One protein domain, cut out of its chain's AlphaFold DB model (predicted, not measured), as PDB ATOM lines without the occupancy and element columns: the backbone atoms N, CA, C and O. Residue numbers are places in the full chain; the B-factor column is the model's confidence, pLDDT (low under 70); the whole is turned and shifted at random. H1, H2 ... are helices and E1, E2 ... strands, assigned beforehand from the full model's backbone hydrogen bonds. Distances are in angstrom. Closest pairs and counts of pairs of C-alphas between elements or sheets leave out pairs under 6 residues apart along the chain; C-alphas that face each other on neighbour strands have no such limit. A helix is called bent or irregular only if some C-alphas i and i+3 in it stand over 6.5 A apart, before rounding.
ATOM      1  N   LEU A  31      78.739   8.905 -61.837       88.75
ATOM      2  CA  LEU A  31      78.191   9.411 -60.573       88.75
ATOM      3  C   LEU A  31      76.946  10.290 -60.798       88.75
ATOM      4  O   LEU A  31      75.948  10.132 -60.107       88.75
ATOM      5  N   GLY A  32      76.966  11.142 -61.830       88.44
ATOM      6  CA  GLY A  32      75.826  11.990 -62.190       88.44
ATOM      7  C   GLY A  32      74.568  11.207 -62.576       88.44
ATOM      8  O   GLY A  32      73.485  11.548 -62.118       88.44
ATOM      9  N   MET A  33      74.696  10.117 -63.346       89.06
ATOM     10  CA  MET A  33      73.543   9.277 -63.705       89.06
ATOM     11  C   MET A  33      72.928   8.613 -62.472       89.06
ATOM     12  O   MET A  33      71.708   8.522 -62.378       89.06
ATOM     13  N   VAL A  34      73.762   8.188 -61.516       91.31
ATOM     14  CA  VAL A  34      73.286   7.614 -60.249       91.31
ATOM     15  C   VAL A  34      72.543   8.663 -59.424       91.31
ATOM     16  O   VAL A  34      71.455   8.376 -58.934       91.31
ATOM     17  N   LEU A  35      73.090   9.877 -59.309       88.81
ATOM     18  CA  LEU A  35      72.454  10.969 -58.567       88.81
ATOM     19  C   LEU A  35      71.107  11.360 -59.181       88.81
ATOM     20  O   LEU A  35      70.108  11.388 -58.472       88.81
ATOM     21  N   VAL A  36      71.054  11.571 -60.500       87.38
ATOM     22  CA  VAL A  36      69.804  11.897 -61.208       87.38
ATOM     23  C   VAL A  36      68.771  10.786 -61.029       87.38
ATOM     24  O   VAL A  36      67.615  11.065 -60.709       87.38
ATOM     25  N   PHE A  37      69.179   9.525 -61.195       90.44
ATOM     26  CA  PHE A  37      68.285   8.386 -61.009       90.44
ATOM     27  C   PHE A  37      67.734   8.326 -59.582       90.44
ATOM     28  O   PHE A  37      66.526   8.190 -59.403       90.44
ATOM     29  N   LEU A  38      68.598   8.469 -58.574       89.75
ATOM     30  CA  LEU A  38      68.195   8.413 -57.173       89.75
ATOM     31  C   LEU A  38      67.242   9.557 -56.820       89.75
ATOM     32  O   LEU A  38      66.212   9.315 -56.200       89.75
ATOM     33  N   THR A  39      67.526  10.778 -57.269       86.94
ATOM     34  CA  THR A  39      66.639  11.928 -57.069       86.94
ATOM     35  C   THR A  39      65.255  11.689 -57.671       86.94
ATOM     36  O   THR A  39      64.246  11.907 -56.995       86.94
ATOM     37  N   LEU A  40      65.186  11.230 -58.924       87.69
ATOM     38  CA  LEU A  40      63.911  10.943 -59.589       87.69
ATOM     39  C   LEU A  40      63.157   9.817 -58.878       87.69
ATOM     40  O   LEU A  40      61.948   9.918 -58.670       87.69
ATOM     41  N   PHE A  41      63.871   8.771 -58.464       91.44
ATOM     42  CA  PHE A  41      63.292   7.635 -57.759       91.44
ATOM     43  C   PHE A  41      62.728   8.036 -56.388       91.44
ATOM     44  O   PHE A  41      61.584   7.710 -56.069       91.44
ATOM     45  N   THR A  42      63.481   8.814 -55.608       88.19
ATOM     46  CA  THR A  42      63.023   9.361 -54.324       88.19
ATOM     47  C   THR A  42      61.824  10.291 -54.510       88.19
ATOM     48  O   THR A  42      60.853  10.180 -53.765       88.19
ATOM     49  N   SER A  43      61.835  11.163 -55.526       84.31
ATOM     50  CA  SER A  43      60.698  12.045 -55.833       84.31
ATOM     51  C   SER A  43      59.436  11.253 -56.202       84.31
ATOM     52  O   SER A  43      58.344  11.585 -55.736       84.31
ATOM     53  N   LEU A  44      59.579  10.170 -56.971       88.81
ATOM     54  CA  LEU A  44      58.464   9.293 -57.328       88.81
ATOM     55  C   LEU A  44      57.841   8.646 -56.082       88.81
ATOM     56  O   LEU A  44      56.626   8.726 -55.895       88.81
ATOM     57  N   LEU A  45      58.668   8.038 -55.227       90.12
ATOM     58  CA  LEU A  45      58.229   7.416 -53.972       90.12
ATOM     59  C   LEU A  45      57.501   8.422 -53.080       90.12
ATOM     60  O   LEU A  45      56.393   8.153 -52.617       90.12
ATOM     61  N   GLN A  46      58.087   9.604 -52.904       85.81
ATOM     62  CA  GLN A  46      57.495  10.693 -52.131       85.81
ATOM     63  C   GLN A  46      56.109  11.085 -52.676       85.81
ATOM     64  O   GLN A  46      55.152  11.220 -51.914       85.81
ATOM     65  N   ASN A  47      55.965  11.229 -53.996       85.12
ATOM     66  CA  ASN A  47      54.689  11.585 -54.620       85.12
ATOM     67  C   ASN A  47      53.617  10.501 -54.420       85.12
ATOM     68  O   ASN A  47      52.448  10.816 -54.190       85.12
ATOM     69  N   VAL A  48      54.003   9.223 -54.469       89.81
ATOM     70  CA  VAL A  48      53.083   8.116 -54.171       89.81
ATOM     71  C   VAL A  48      52.599   8.190 -52.724       89.81
ATOM     72  O   VAL A  48      51.400   8.052 -52.486       89.81
ATOM     73  N   VAL A  49      53.492   8.470 -51.772       88.81
ATOM     74  CA  VAL A  49      53.112   8.641 -50.361       88.81
ATOM     75  C   VAL A  49      52.120   9.790 -50.207       88.81
ATOM     76  O   VAL A  49      51.036   9.570 -49.680       88.81
ATOM     77  N   HIS A  50      52.408  10.976 -50.754       85.56
ATOM     78  CA  HIS A  50      51.482  12.114 -50.674       85.56
ATOM     79  C   HIS A  50      50.115  11.822 -51.310       85.56
ATOM     80  O   HIS A  50      49.082  12.216 -50.772       85.56
ATOM     81  N   ARG A  51      50.087  11.089 -52.430       86.06
ATOM     82  CA  ARG A  51      48.839  10.641 -53.070       86.06
ATOM     83  C   ARG A  51      48.012   9.733 -52.163       86.06
ATOM     84  O   ARG A  51      46.787   9.835 -52.182       86.06
ATOM     85  N   MET A  52      48.658   8.832 -51.425       87.38
ATOM     86  CA  MET A  52      47.975   7.932 -50.493       87.38
ATOM     87  C   MET A  52      47.504   8.685 -49.252       87.38
ATOM     88  O   MET A  52      46.335   8.579 -48.894       87.38
ATOM     89  N   THR A  53      48.371   9.511 -48.667       86.38
ATOM     90  CA  THR A  53      48.054  10.339 -47.500       86.38
ATOM     91  C   THR A  53      46.843  11.226 -47.756       86.38
ATOM     92  O   THR A  53      45.897  11.165 -46.982       86.38
ATOM     93  N   TYR A  54      46.798  11.938 -48.887       86.62
ATOM     94  CA  TYR A  54      45.660  12.794 -49.244       86.62
ATOM     95  C   TYR A  54      44.327  12.028 -49.269       86.62
ATOM     96  O   TYR A  54      43.312  12.500 -48.761       86.62
ATOM     97  N   LYS A  55      44.317  10.811 -49.831       86.38
ATOM     98  CA  LYS A  55      43.108   9.973 -49.852       86.38
ATOM     99  C   LYS A  55      42.704   9.535 -48.446       86.38
ATOM    100  O   LYS A  55      41.536   9.646 -48.087       86.38
ATOM    101  N   SER A  56      43.668   9.075 -47.652       84.62
ATOM    102  CA  SER A  56      43.417   8.657 -46.273       84.62
ATOM    103  C   SER A  56      42.967   9.815 -45.379       84.62
ATOM    104  O   SER A  56      42.141   9.610 -44.494       84.62
ATOM    105  N   GLU A  57      43.482  11.024 -45.587       84.50
ATOM    106  CA  GLU A  57      43.066  12.227 -44.859       84.50
ATOM    107  C   GLU A  57      41.623  12.608 -45.184       84.50
ATOM    108  O   GLU A  57      40.833  12.812 -44.263       84.50
ATOM    109  N   LEU A  58      41.236  12.591 -46.464       85.69
ATOM    110  CA  LEU A  58      39.844  12.810 -46.871       85.69
ATOM    111  C   LEU A  58      38.881  11.806 -46.225       85.69
ATOM    112  O   LEU A  58      37.829  12.188 -45.710       85.69
ATOM    113  N   GLU A  59      39.234  10.520 -46.223       86.81
ATOM    114  CA  GLU A  59      38.419   9.471 -45.597       86.81
ATOM    115  C   GLU A  59      38.262   9.697 -44.086       86.81
ATOM    116  O   GLU A  59      37.160   9.558 -43.541       86.81
ATOM    117  N   ARG A  60      39.335  10.120 -43.409       83.06
ATOM    118  CA  ARG A  60      39.305  10.466 -41.981       83.06
ATOM    119  C   ARG A  60      38.382  11.648 -41.717       83.06
ATOM    120  O   ARG A  60      37.493  11.523 -40.878       83.06
ATOM    121  N   VAL A  61      38.540  12.753 -42.449       84.56
ATOM    122  CA  VAL A  61      37.708  13.962 -42.295       84.56
ATOM    123  C   VAL A  61      36.230  13.635 -42.505       84.56
ATOM    124  O   VAL A  61      35.401  13.969 -41.656       84.56
ATOM    125  N   ARG A  62      35.892  12.892 -43.565       85.75
ATOM    126  CA  ARG A  62      34.513  12.437 -43.819       85.75
ATOM    127  C   ARG A  62      33.952  11.636 -42.654       85.75
ATOM    128  O   ARG A  62      32.824  11.872 -42.225       85.75
ATOM    129  N   THR A  63      34.741  10.717 -42.114       84.44
ATOM    130  CA  THR A  63      34.290   9.876 -41.006       84.44
ATOM    131  C   THR A  63      34.098  10.686 -39.724       84.44
ATOM    132  O   THR A  63      33.095  10.504 -39.034       84.44
ATOM    133  N   PHE A  64      34.983  11.647 -39.446       82.69
ATOM    134  CA  PHE A  64      34.819  12.581 -38.331       82.69
ATOM    135  C   PHE A  64      33.556  13.433 -38.467       82.69
ATOM    136  O   PHE A  64      32.801  13.542 -37.499       82.69
ATOM    137  N   MET A  65      33.263  13.961 -39.660       83.81
ATOM    138  CA  MET A  65      32.016  14.693 -39.907       83.81
ATOM    139  C   MET A  65      30.783  13.815 -39.669       83.81
ATOM    140  O   MET A  65      29.815  14.254 -39.047       83.81
ATOM    141  N   LEU A  66      30.809  12.555 -40.115       84.31
ATOM    142  CA  LEU A  66      29.707  11.616 -39.893       84.31
ATOM    143  C   LEU A  66      29.499  11.310 -38.407       84.31
ATOM    144  O   LEU A  66      28.356  11.294 -37.950       84.31
ATOM    145  N   LEU A  67      30.577  11.094 -37.652       82.00
ATOM    146  CA  LEU A  67      30.504  10.883 -36.206       82.00
ATOM    147  C   LEU A  67      29.943  12.110 -35.486       82.00
ATOM    148  O   LEU A  67      29.037  11.969 -34.664       82.00
ATOM    149  N   ALA A  68      30.417  13.307 -35.837       82.88
ATOM    150  CA  ALA A  68      29.926  14.558 -35.269       82.88
ATOM    151  C   ALA A  68      28.428  14.755 -35.539       82.88
ATOM    152  O   ALA A  68      27.666  15.045 -34.615       82.88
ATOM    153  N   ARG A  69      27.972  14.506 -36.775       82.56
ATOM    154  CA  ARG A  69      26.550  14.579 -37.154       82.56
ATOM    155  C   ARG A  69      25.698  13.548 -36.412       82.56
ATOM    156  O   ARG A  69      24.644  13.896 -35.878       82.56
ATOM    157  N   LYS A  70      26.156  12.292 -36.334       83.69
ATOM    158  CA  LYS A  70      25.473  11.226 -35.576       83.69
ATOM    159  C   LYS A  70      25.343  11.591 -34.095       83.69
ATOM    160  O   LYS A  70      24.269  11.425 -33.523       83.69
ATOM    161  N   ALA A  71      26.400  12.132 -33.494       81.94
ATOM    162  CA  ALA A  71      26.398  12.552 -32.097       81.94
ATOM    163  C   ALA A  71      25.543  13.814 -31.853       81.94
ATOM    164  O   ALA A  71      24.896  13.919 -30.811       81.94
ATOM    165  N   ALA A  72      25.454  14.737 -32.818       78.50
ATOM    166  CA  ALA A  72      24.621  15.937 -32.717       78.50
ATOM    167  C   ALA A  72      23.118  15.655 -32.867       78.50
ATOM    168  O   ALA A  72      22.309  16.218 -32.121       78.50
ATOM    169  N   TRP A  73      22.720  14.819 -33.831       78.94
ATOM    170  CA  TRP A  73      21.308  14.606 -34.188       78.94
ATOM    171  C   TRP A  73      20.704  13.305 -33.650       78.94
ATOM    172  O   TRP A  73      19.483  13.128 -33.704       78.94
ATOM    173  N   GLY A  74      21.526  12.410 -33.101       73.12
ATOM    174  CA  GLY A  74      21.093  11.102 -32.620       73.12
ATOM    175  C   GLY A  74      20.651  10.156 -33.753       73.12
ATOM    176  O   GLY A  74      20.743  10.494 -34.936       73.12
ATOM    177  N   PRO A  75      20.119   8.966 -33.419       70.56
ATOM    178  CA  PRO A  75      19.807   7.909 -34.393       70.56
ATOM    179  C   PRO A  75      18.716   8.274 -35.414       70.56
ATOM    180  O   PRO A  75      18.521   7.549 -36.383       70.56
ATOM    181  N   LYS A  76      17.998   9.389 -35.220       68.31
ATOM    182  CA  LYS A  76      16.917   9.843 -36.110       68.31
ATOM    183  C   LYS A  76      17.317  10.984 -37.062       68.31
ATOM    184  O   LYS A  76      16.434  11.469 -37.759       68.31
ATOM    185  N   LEU A  77      18.590  11.418 -37.082       66.12
ATOM    186  CA  LEU A  77      19.125  12.498 -37.944       66.12
ATOM    187  C   LEU A  77      18.156  13.687 -38.146       66.12
ATOM    188  O   LEU A  77      17.972  14.187 -39.255       66.12
ATOM    189  N   GLN A  78      17.494  14.148 -37.081       63.47
ATOM    190  CA  GLN A  78      16.596  15.293 -37.210       63.47
ATOM    191  C   GLN A  78      17.429  16.566 -37.348       63.47
ATOM    192  O   GLN A  78      18.069  17.006 -36.390       63.47
ATOM    193  N   ARG A  79      17.431  17.130 -38.563       61.97
ATOM    194  CA  ARG A  79      18.162  18.345 -38.933       61.97
ATOM    195  C   ARG A  79      17.678  19.509 -38.066       61.97
ATOM    196  O   ARG A  79      16.608  20.065 -38.278       61.97
ATOM    197  N   SER A  80      18.471  19.827 -37.052       62.28
ATOM    198  CA  SER A  80      18.254  20.941 -36.135       62.28
ATOM    199  C   SER A  80      19.202  22.063 -36.537       62.28
ATOM    200  O   SER A  80      20.414  21.886 -36.460       62.28
ATOM    201  N   GLU A  81      18.653  23.204 -36.945       65.31
ATOM    202  CA  GLU A  81      19.407  24.416 -37.301       65.31
ATOM    203  C   GLU A  81      20.062  25.081 -36.074       65.31
ATOM    204  O   GLU A  81      21.015  25.846 -36.196       65.31
ATOM    205  N   ALA A  82      19.601  24.729 -34.868       72.44
ATOM    206  CA  ALA A  82      20.214  25.154 -33.620       72.44
ATOM    207  C   ALA A  82      21.597  24.508 -33.439       72.44
ATOM    208  O   ALA A  82      21.732  23.282 -33.486       72.44
ATOM    209  N   ALA A  83      22.602  25.346 -33.184       72.19
ATOM    210  CA  ALA A  83      23.979  24.926 -32.973       72.19
ATOM    211  C   ALA A  83      24.095  24.017 -31.738       72.19
ATOM    212  O   ALA A  83      23.774  24.423 -30.617       72.19
ATOM    213  N   ARG A  84      24.567  22.780 -31.932       76.88
ATOM    214  CA  ARG A  84      24.799  21.820 -30.840       76.88
ATOM    215  C   ARG A  84      26.292  21.650 -30.607       76.88
ATOM    216  O   ARG A  84      27.025  21.307 -31.531       76.88
ATOM    217  N   LYS A  85      26.726  21.870 -29.364       80.50
ATOM    218  CA  LYS A  85      28.081  21.539 -28.908       80.50
ATOM    219  C   LYS A  85      28.144  20.047 -28.609       80.50
ATOM    220  O   LYS A  85      27.383  19.552 -27.780       80.50
ATOM    221  N   VAL A  86      29.040  19.343 -29.281       79.19
ATOM    222  CA  VAL A  86      29.222  17.897 -29.175       79.19
ATOM    223  C   VAL A  86      30.692  17.618 -28.928       79.19
ATOM    224  O   VAL A  86      31.552  18.192 -29.583       79.19
ATOM    225  N   LYS A  87      30.995  16.726 -27.991       79.25
ATOM    226  CA  LYS A  87      32.365  16.266 -27.756       79.25
ATOM    227  C   LYS A  87      32.560  14.962 -28.512       79.25
ATOM    228  O   LYS A  87      31.848  13.999 -28.237       79.25
ATOM    229  N   VAL A  88      33.476  14.952 -29.476       77.56
ATOM    230  CA  VAL A  88      33.787  13.768 -30.290       77.56
ATOM    231  C   VAL A  88      35.219  13.326 -30.005       77.56
ATOM    232  O   VAL A  88      36.124  14.147 -29.835       77.56
ATOM    233  N   ASN A  89      35.434  12.014 -29.945       75.06
ATOM    234  CA  ASN A  89      36.746  11.427 -29.693       75.06
ATOM    235  C   ASN A  89      37.519  11.307 -31.015       75.06
ATOM    236  O   ASN A  89      37.034  10.700 -31.967       75.06
ATOM    237  N   ILE A  90      38.739  11.856 -31.075       68.94
ATOM    238  CA  ILE A  90      39.520  11.946 -32.329       68.94
ATOM    239  C   ILE A  90      40.325  10.668 -32.617       68.94
ATOM    240  O   ILE A  90      40.857  10.471 -33.706       68.94
ATOM    241  N   ARG A  91      40.453   9.764 -31.642       57.06
ATOM    242  CA  ARG A  91      41.296   8.570 -31.772       57.06
ATOM    243  C   ARG A  91      40.556   7.333 -31.278       57.06
ATOM    244  O   ARG A  91      40.743   6.878 -30.159       57.06
ATOM    245  N   GLY A  92      39.698   6.813 -32.142       56.44
ATOM    246  CA  GLY A  92      39.048   5.516 -32.007       56.44
ATOM    247  C   GLY A  92      38.659   5.042 -33.398       56.44
ATOM    248  O   GLY A  92      38.283   5.865 -34.232       56.44
ATOM    249  N   ASN A  93      38.809   3.748 -33.676       49.94
ATOM    250  CA  ASN A  93      38.276   3.169 -34.901       49.94
ATOM    251  C   ASN A  93      36.751   3.430 -34.920       49.94
ATOM    252  O   ASN A  93      36.072   2.973 -34.000       49.94
ATOM    253  N   PRO A  94      36.218   4.199 -35.888       54.56
ATOM    254  CA  PRO A  94      34.799   4.564 -35.944       54.56
ATOM    255  C   PRO A  94      33.873   3.352 -36.123       54.56
ATOM    256  O   PRO A  94      32.683   3.464 -35.840       54.56
ATOM    257  N   ASP A  95      34.426   2.215 -36.557       51.25
ATOM    258  CA  ASP A  95      33.685   1.000 -36.906       51.25
ATOM    259  C   ASP A  95      33.541  -0.013 -35.758       51.25
ATOM    260  O   ASP A  95      33.024  -1.108 -35.970       51.25
ATOM    261  N   VAL A  96      33.973   0.307 -34.530       51.31
ATOM    262  CA  VAL A  96      33.717  -0.574 -33.374       51.31
ATOM    263  C   VAL A  96      32.328  -0.268 -32.817       51.31
ATOM    264  O   VAL A  96      32.148   0.371 -31.782       51.31
ATOM    265  N   SER A 103      36.682   6.506 -23.585       52.59
ATOM    266  CA  SER A 103      37.065   7.904 -23.593       52.59
ATOM    267  C   SER A 103      38.474   7.968 -23.034       52.59
ATOM    268  O   SER A 103      38.653   7.997 -21.819       52.59
ATOM    269  N   ILE A 104      39.475   7.966 -23.911       53.22
ATOM    270  CA  ILE A 104      40.860   8.193 -23.514       53.22
ATOM    271  C   ILE A 104      40.925   9.642 -23.011       53.22
ATOM    272  O   ILE A 104      40.715  10.571 -23.802       53.22
ATOM    273  N   PRO A 105      41.148   9.865 -21.705       43.44
ATOM    274  CA  PRO A 105      41.156  11.209 -21.151       43.44
ATOM    275  C   PRO A 105      42.307  12.004 -21.782       43.44
ATOM    276  O   PRO A 105      43.458  11.581 -21.723       43.44
ATOM    277  N   GLY A 106      41.987  13.135 -22.422       56.44
ATOM    278  CA  GLY A 106      42.972  14.080 -22.972       56.44
ATOM    279  C   GLY A 106      42.897  14.371 -24.478       56.44
ATOM    280  O   GLY A 106      43.624  15.244 -24.937       56.44
ATOM    281  N   ARG A 107      42.041  13.700 -25.266       65.62
ATOM    282  CA  ARG A 107      41.873  13.988 -26.715       65.62
ATOM    283  C   ARG A 107      40.419  13.922 -27.194       65.62
ATOM    284  O   ARG A 107      40.073  13.192 -28.127       65.62
ATOM    285  N   THR A 108      39.556  14.690 -26.547       70.25
ATOM    286  CA  THR A 108      38.219  14.992 -27.065       70.25
ATOM    287  C   THR A 108      38.251  16.384 -27.673       70.25
ATOM    288  O   THR A 108      38.826  17.295 -27.084       70.25
ATOM    289  N   VAL A 109      37.683  16.543 -28.867       75.31
ATOM    290  CA  VAL A 109      37.508  17.871 -29.463       75.31
ATOM    291  C   VAL A 109      36.052  18.268 -29.356       75.31
ATOM    292  O   VAL A 109      35.139  17.485 -29.641       75.31
ATOM    293  N   GLU A 110      35.853  19.490 -28.880       79.94
ATOM    294  CA  GLU A 110      34.549  20.122 -28.857       79.94
ATOM    295  C   GLU A 110      34.233  20.604 -30.272       79.94
ATOM    296  O   GLU A 110      34.954  21.405 -30.863       79.94
ATOM    297  N   MET A 111      33.156  20.073 -30.832       77.81
ATOM    298  CA  MET A 111      32.661  20.420 -32.152       77.81
ATOM    299  C   MET A 111      31.326  21.141 -32.019       77.81
ATOM    300  O   MET A 111      30.475  20.762 -31.211       77.81
ATOM    301  N   LEU A 112      31.123  22.175 -32.824       81.19
ATOM    302  CA  LEU A 112      29.830  22.816 -33.005       81.19
ATOM    303  C   LEU A 112      29.249  22.320 -34.327       81.19
ATOM    304  O   LEU A 112      29.830  22.550 -35.383       81.19
ATOM    305  N   VAL A 113      28.107  21.645 -34.276       80.06
ATOM    306  CA  VAL A 113      27.382  21.248 -35.488       80.06
ATOM    307  C   VAL A 113      26.249  22.244 -35.700       80.06
ATOM    308  O   VAL A 113      25.357  22.350 -34.850       80.06
ATOM    309  N   GLN A 114      26.300  22.988 -36.805       80.94
ATOM    310  CA  GLN A 114      25.265  23.939 -37.215       80.94
ATOM    311  C   GLN A 114      24.854  23.617 -38.654       80.94
ATOM    312  O   GLN A 114      25.618  23.824 -39.592       80.94
ATOM    313  N   GLY A 115      23.644  23.083 -38.838       79.06
ATOM    314  CA  GLY A 115      23.213  22.632 -40.162       79.06
ATOM    315  C   GLY A 115      24.142  21.542 -40.710       79.06
ATOM    316  O   GLY A 115      24.325  20.515 -40.064       79.06
ATOM    317  N   ASP A 116      24.707  21.741 -41.900       71.12
ATOM    318  CA  ASP A 116      25.565  20.740 -42.557       71.12
ATOM    319  C   ASP A 116      27.060  20.872 -42.213       71.12
ATOM    320  O   ASP A 116      27.829  19.930 -42.435       71.12
ATOM    321  N   GLU A 117      27.449  22.005 -41.629       76.06
ATOM    322  CA  GLU A 117      28.832  22.363 -41.328       76.06
ATOM    323  C   GLU A 117      29.223  21.951 -39.903       76.06
ATOM    324  O   GLU A 117      28.437  22.038 -38.948       76.06
ATOM    325  N   VAL A 118      30.466  21.489 -39.765       77.56
ATOM    326  CA  VAL A 118      31.065  21.101 -38.487       77.56
ATOM    327  C   VAL A 118      32.212  22.059 -38.199       77.56
ATOM    328  O   VAL A 118      33.148  22.172 -38.984       77.56
ATOM    329  N   TYR A 119      32.150  22.739 -37.062       78.81
ATOM    330  CA  TYR A 119      33.208  23.634 -36.607       78.81
ATOM    331  C   TYR A 119      33.973  22.967 -35.470       78.81
ATOM    332  O   TYR A 119      33.350  22.462 -34.532       78.81
ATOM    333  N   ILE A 120      35.302  22.984 -35.518       79.88
ATOM    334  CA  ILE A 120      36.125  22.694 -34.338       79.88
ATOM    335  C   ILE A 120      36.203  23.966 -33.503       79.88
ATOM    336  O   ILE A 120      36.435  25.051 -34.036       79.88
ATOM    337  N   LEU A 121      35.985  23.819 -32.200       74.81
ATOM    338  CA  LEU A 121      36.208  24.875 -31.226       74.81
ATOM    339  C   LEU A 121      37.604  24.668 -30.632       74.81
ATOM    340  O   LEU A 121      37.775  23.812 -29.763       74.81
ATOM    341  N   ASP A 122      38.587  25.425 -31.120       72.00
ATOM    342  CA  ASP A 122      39.902  25.515 -30.483       72.00
ATOM    343  C   ASP A 122      39.948  26.811 -29.667       72.00
ATOM    344  O   ASP A 122      39.999  27.921 -30.201       72.00
ATOM    345  N   GLY A 123      39.749  26.687 -28.354       70.94
ATOM    346  CA  GLY A 123      39.543  27.834 -27.471       70.94
ATOM    347  C   GLY A 123      38.333  28.692 -27.879       70.94
ATOM    348  O   GLY A 123      37.191  28.344 -27.576       70.94
ATOM    349  N   ASN A 124      38.599  29.827 -28.539       56.56
ATOM    350  CA  ASN A 124      37.602  30.814 -28.981       56.56
ATOM    351  C   ASN A 124      37.441  30.909 -30.509       56.56
ATOM    352  O   ASN A 124      36.518  31.589 -30.969       56.56
ATOM    353  N   GLU A 125      38.297  30.250 -31.289       59.75
ATOM    354  CA  GLU A 125      38.259  30.328 -32.749       59.75
ATOM    355  C   GLU A 125      37.451  29.169 -33.339       59.75
ATOM    356  O   GLU A 125      37.479  28.031 -32.863       59.75
ATOM    357  N   ARG A 126      36.646  29.490 -34.358       60.94
ATOM    358  CA  ARG A 126      35.807  28.526 -35.072       60.94
ATOM    359  C   ARG A 126      36.501  28.176 -36.375       60.94
ATOM    360  O   ARG A 126      36.350  28.898 -37.359       60.94
ATOM    361  N   HIS A 127      37.219  27.063 -36.396       68.56
ATOM    362  CA  HIS A 127      37.754  26.542 -37.648       68.56
ATOM    363  C   HIS A 127      36.686  25.708 -38.348       68.56
ATOM    364  O   HIS A 127      36.156  24.746 -37.782       68.56
ATOM    365  N   ILE A 128      36.358  26.097 -39.580       63.09
ATOM    366  CA  ILE A 128      35.471  25.326 -40.448       63.09
ATOM    367  C   ILE A 128      36.228  24.052 -40.835       63.09
ATOM    368  O   ILE A 128      37.273  24.122 -41.482       63.09
ATOM    369  N   LEU A 129      35.709  22.886 -40.441       62.47
ATOM    370  CA  LEU A 129      36.157  21.621 -41.014       62.47
ATOM    371  C   LEU A 129      35.487  21.462 -42.371       62.47
ATOM    372  O   LEU A 129      34.420  20.858 -42.472       62.47
ATOM    373  N   ASP A 130      36.103  22.020 -43.405       61.78
ATOM    374  CA  ASP A 130      35.677  21.748 -44.769       61.78
ATOM    375  C   ASP A 130      36.530  20.639 -45.400       61.78
ATOM    376  O   ASP A 130      37.720  20.474 -45.110       61.78
ATOM    377  N   GLU A 131      35.918  19.888 -46.311       63.91
ATOM    378  CA  GLU A 131      36.566  18.867 -47.140       63.91
ATOM    379  C   GLU A 131      37.638  19.474 -48.074       63.91
ATOM    380  O   GLU A 131      38.444  18.749 -48.653       63.91
ATOM    381  N   SER A 132      37.676  20.809 -48.180       58.28
ATOM    382  CA  SER A 132      38.656  21.606 -48.925       58.28
ATOM    383  C   SER A 132      39.937  21.954 -48.153       58.28
ATOM    384  O   SER A 132      40.891  22.444 -48.754       58.28
ATOM    385  N   THR A 133      40.000  21.663 -46.850       59.94
ATOM    386  CA  THR A 133      41.196  21.879 -46.013       59.94
ATOM    387  C   THR A 133      42.437  21.042 -46.372       59.94
ATOM    388  O   THR A 133      43.543  21.520 -46.105       59.94
ATOM    389  N   PRO A 134      42.357  19.830 -46.971       66.75
ATOM    390  CA  PRO A 134      43.560  19.066 -47.268       66.75
ATOM    391  C   PRO A 134      44.364  19.748 -48.376       66.75
ATOM    392  O   PRO A 134      43.915  19.865 -49.520       66.75
ATOM    393  N   ILE A 135      45.587  20.163 -48.041       66.94
ATOM    394  CA  ILE A 135      46.540  20.771 -48.971       66.94
ATOM    395  C   ILE A 135      46.707  19.832 -50.167       66.94
ATOM    396  O   ILE A 135      47.235  18.720 -50.051       66.94
ATOM    397  N   LYS A 136      46.239  20.271 -51.340       65.25
ATOM    398  CA  LYS A 136      46.354  19.491 -52.571       65.25
ATOM    399  C   LYS A 136      47.837  19.183 -52.795       65.25
ATOM    400  O   LYS A 136      48.640  20.116 -52.824       65.25
ATOM    401  N   PRO A 137      48.228  17.908 -52.963       63.66
ATOM    402  CA  PRO A 137      49.634  17.546 -53.036       63.66
ATOM    403  C   PRO A 137      50.284  18.255 -54.227       63.66
ATOM    404  O   PRO A 137      49.990  17.948 -55.385       63.66
ATOM    405  N   SER A 138      51.154  19.226 -53.946       66.62
ATOM    406  CA  SER A 138      51.908  19.944 -54.963       66.62
ATOM    407  C   SER A 138      53.273  19.279 -55.125       66.62
ATOM    408  O   SER A 138      54.111  19.256 -54.227       66.62
ATOM    409  N   TRP A 139      53.515  18.713 -56.310       58.94
ATOM    410  CA  TRP A 139      54.778  18.038 -56.640       58.94
ATOM    411  C   TRP A 139      55.987  18.969 -56.428       58.94
ATOM    412  O   TRP A 139      57.062  18.540 -56.006       58.94
ATOM    413  N   ARG A 140      55.788  20.269 -56.671       58.41
ATOM    414  CA  ARG A 140      56.817  21.312 -56.599       58.41
ATOM    415  C   ARG A 140      57.307  21.643 -55.186       58.41
ATOM    416  O   ARG A 140      58.420  22.132 -55.069       58.41
ATOM    417  N   ARG A 141      56.542  21.338 -54.130       64.94
ATOM    418  CA  ARG A 141      56.953  21.596 -52.733       64.94
ATOM    419  C   ARG A 141      57.827  20.494 -52.134       64.94
ATOM    420  O   ARG A 141      58.241  20.595 -50.984       64.94
ATOM    421  N   THR A 142      58.121  19.426 -52.877       79.69
ATOM    422  CA  THR A 142      58.955  18.349 -52.336       79.69
ATOM    423  C   THR A 142      60.426  18.772 -52.307       79.69
ATOM    424  O   THR A 142      61.028  19.086 -53.338       79.69
ATOM    425  N   TRP A 143      61.029  18.733 -51.113       77.12
ATOM    426  CA  TRP A 143      62.441  19.055 -50.882       77.12
ATOM    427  C   TRP A 143      63.446  18.377 -51.837       77.12
ATOM    428  O   TRP A 143      64.434  19.032 -52.158       77.12
ATOM    429  N   PRO A 144      63.246  17.148 -52.382       74.31
ATOM    430  CA  PRO A 144      64.229  16.535 -53.273       74.31
ATOM    431  C   PRO A 144      64.266  17.225 -54.635       74.31
ATOM    432  O   PRO A 144      65.318  17.281 -55.260       74.31
ATOM    433  N   VAL A 145      63.128  17.756 -55.097       72.69
ATOM    434  CA  VAL A 145      63.042  18.497 -56.361       72.69
ATOM    435  C   VAL A 145      63.689  19.863 -56.185       72.69
ATOM    436  O   VAL A 145      64.525  20.234 -57.001       72.69
ATOM    437  N   VAL A 146      63.381  20.561 -55.088       79.62
ATOM    438  CA  VAL A 146      64.014  21.844 -54.742       79.62
ATOM    439  C   VAL A 146      65.531  21.683 -54.597       79.62
ATOM    440  O   VAL A 146      66.290  22.452 -55.180       79.62
ATOM    441  N   LEU A 147      65.989  20.638 -53.902       80.19
ATOM    442  CA  LEU A 147      67.410  20.347 -53.705       80.19
ATOM    443  C   LEU A 147      68.100  19.952 -55.015       80.19
ATOM    444  O   LEU A 147      69.228  20.367 -55.255       80.19
ATOM    445  N   ALA A 148      67.439  19.195 -55.893       78.56
ATOM    446  CA  ALA A 148      68.003  18.814 -57.187       78.56
ATOM    447  C   ALA A 148      68.117  19.986 -58.160       78.56
ATOM    448  O   ALA A 148      69.117  20.116 -58.861       78.56
ATOM    449  N   VAL A 149      67.098  20.842 -58.181       76.31
ATOM    450  CA  VAL A 149      67.077  22.102 -58.922       76.31
ATOM    451  C   VAL A 149      68.196  23.006 -58.394       76.31
ATOM    452  O   VAL A 149      69.046  23.427 -59.174       76.31
ATOM    453  N   TRP A 150      68.320  23.161 -57.075       80.38
ATOM    454  CA  TRP A 150      69.429  23.881 -56.440       80.38
ATOM    455  C   TRP A 150      70.812  23.297 -56.783       80.38
ATOM    456  O   TRP A 150      71.718  24.035 -57.167       80.38
ATOM    457  N   ALA A 151      70.977  21.974 -56.719       78.75
ATOM    458  CA  ALA A 151      72.226  21.298 -57.068       78.75
ATOM    459  C   ALA A 151      72.583  21.479 -58.554       78.75
ATOM    460  O   ALA A 151      73.751  21.677 -58.886       78.75
ATOM    461  N   MET A 152      71.590  21.476 -59.450       75.56
ATOM    462  CA  MET A 152      71.788  21.832 -60.859       75.56
ATOM    463  C   MET A 152      72.162  23.308 -61.032       75.56
ATOM    464  O   MET A 152      73.075  23.604 -61.802       75.56
ATOM    465  N   GLY A 153      71.526  24.221 -60.294       78.81
ATOM    466  CA  GLY A 153      71.849  25.652 -60.296       78.81
ATOM    467  C   GLY A 153      73.285  25.939 -59.847       78.81
ATOM    468  O   GLY A 153      73.969  26.764 -60.457       78.81
ATOM    469  N   LEU A 154      73.783  25.193 -58.853       77.50
ATOM    470  CA  LEU A 154      75.183  25.248 -58.415       77.50
ATOM    471  C   LEU A 154      76.165  24.783 -59.496       77.50
ATOM    472  O   LEU A 154      77.223  25.385 -59.654       77.50
ATOM    473  N   VAL A 155      75.827  23.731 -60.246       76.25
ATOM    474  CA  VAL A 155      76.696  23.186 -61.306       76.25
ATOM    475  C   VAL A 155      76.680  24.058 -62.564       76.25
ATOM    476  O   VAL A 155      77.706  24.198 -63.226       76.25
ATOM    477  N   MET A 156      75.539  24.666 -62.897       71.38
ATOM    478  CA  MET A 156      75.379  25.509 -64.089       71.38
ATOM    479  C   MET A 156      75.750  26.984 -63.868       71.38
ATOM    480  O   MET A 156      75.633  27.777 -64.798       71.38
ATOM    481  N   GLY A 157      76.194  27.375 -62.668       62.09
ATOM    482  CA  GLY A 157      76.601  28.755 -62.365       62.09
ATOM    483  C   GLY A 157      75.470  29.785 -62.472       62.09
ATOM    484  O   GLY A 157      75.722  30.988 -62.439       62.09
TER     485      GLY A 157
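What this domain is: This is residues 31 to 96 and 103 to 157 of the 205 residues of an uncharacterized protein of Serendipita indica (strain DSM 11827) (UniProt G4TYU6). One very long helix, H1, makes the long axis; a small sheet, E1 to E4, packs beside its last part, and a link leads back along H1 to short H2. The 121 printed residues run H1 E1 E2 E3 E4 H2, mixed helices and strands, the antiparallel sheet ordered E1 E2 E3 E4. The whole is extended, radius of gyration of the C-alphas 21.4 A, spanning 65 by 31 by 27 A.

Where its parts are: Find C-alpha 31 at (78.191, 9.411, -60.573); H1, residues 31 to 76, runs 66.0 A, with a kink of 61 degrees near residue 70, irregular where C-alphas 72 and 75 are 9.5 A apart. Then find E1, 84 to 89, E2, 108 to 114, E3, 117 to 122, E4, 125 to 128, and H2, 143 to 155, ending at (76.696, 23.186, -61.306).

How they stand to each other: In the strongly twisted sheet, look for N 86 and O 111 of E1 and E2, 2.8 A; hairpins E2-E3, N 112 and O 119, 2.8 A, and E3-E4, N 120 and O 127, 3.0 A, form a meander, each strand the antiparallel neighbour of the one before. H1 stands at the sheet's level, height 1.7 A; its closest C-alphas to E1 are Ala 72 and Val 86, 6.1 A. H1 and H2 touch through residues 39 to 43 and 144 to 148 alone, closest C-alphas Ser 43 and Pro 144, 6.3 A, at a shallow tilt of 26 degrees, opposite ways. O i to N i+4 pairs are within hydrogen-bond range throughout H2 and in 39 of 42 in H1.

The domain as a whole: Residues 97 to 102 are not printed, C-alphas 96 and 103 being 13.4 A apart. E4 to H2 is a long link; pLDDT is under 70 in 37 residues, among them 124 to 141.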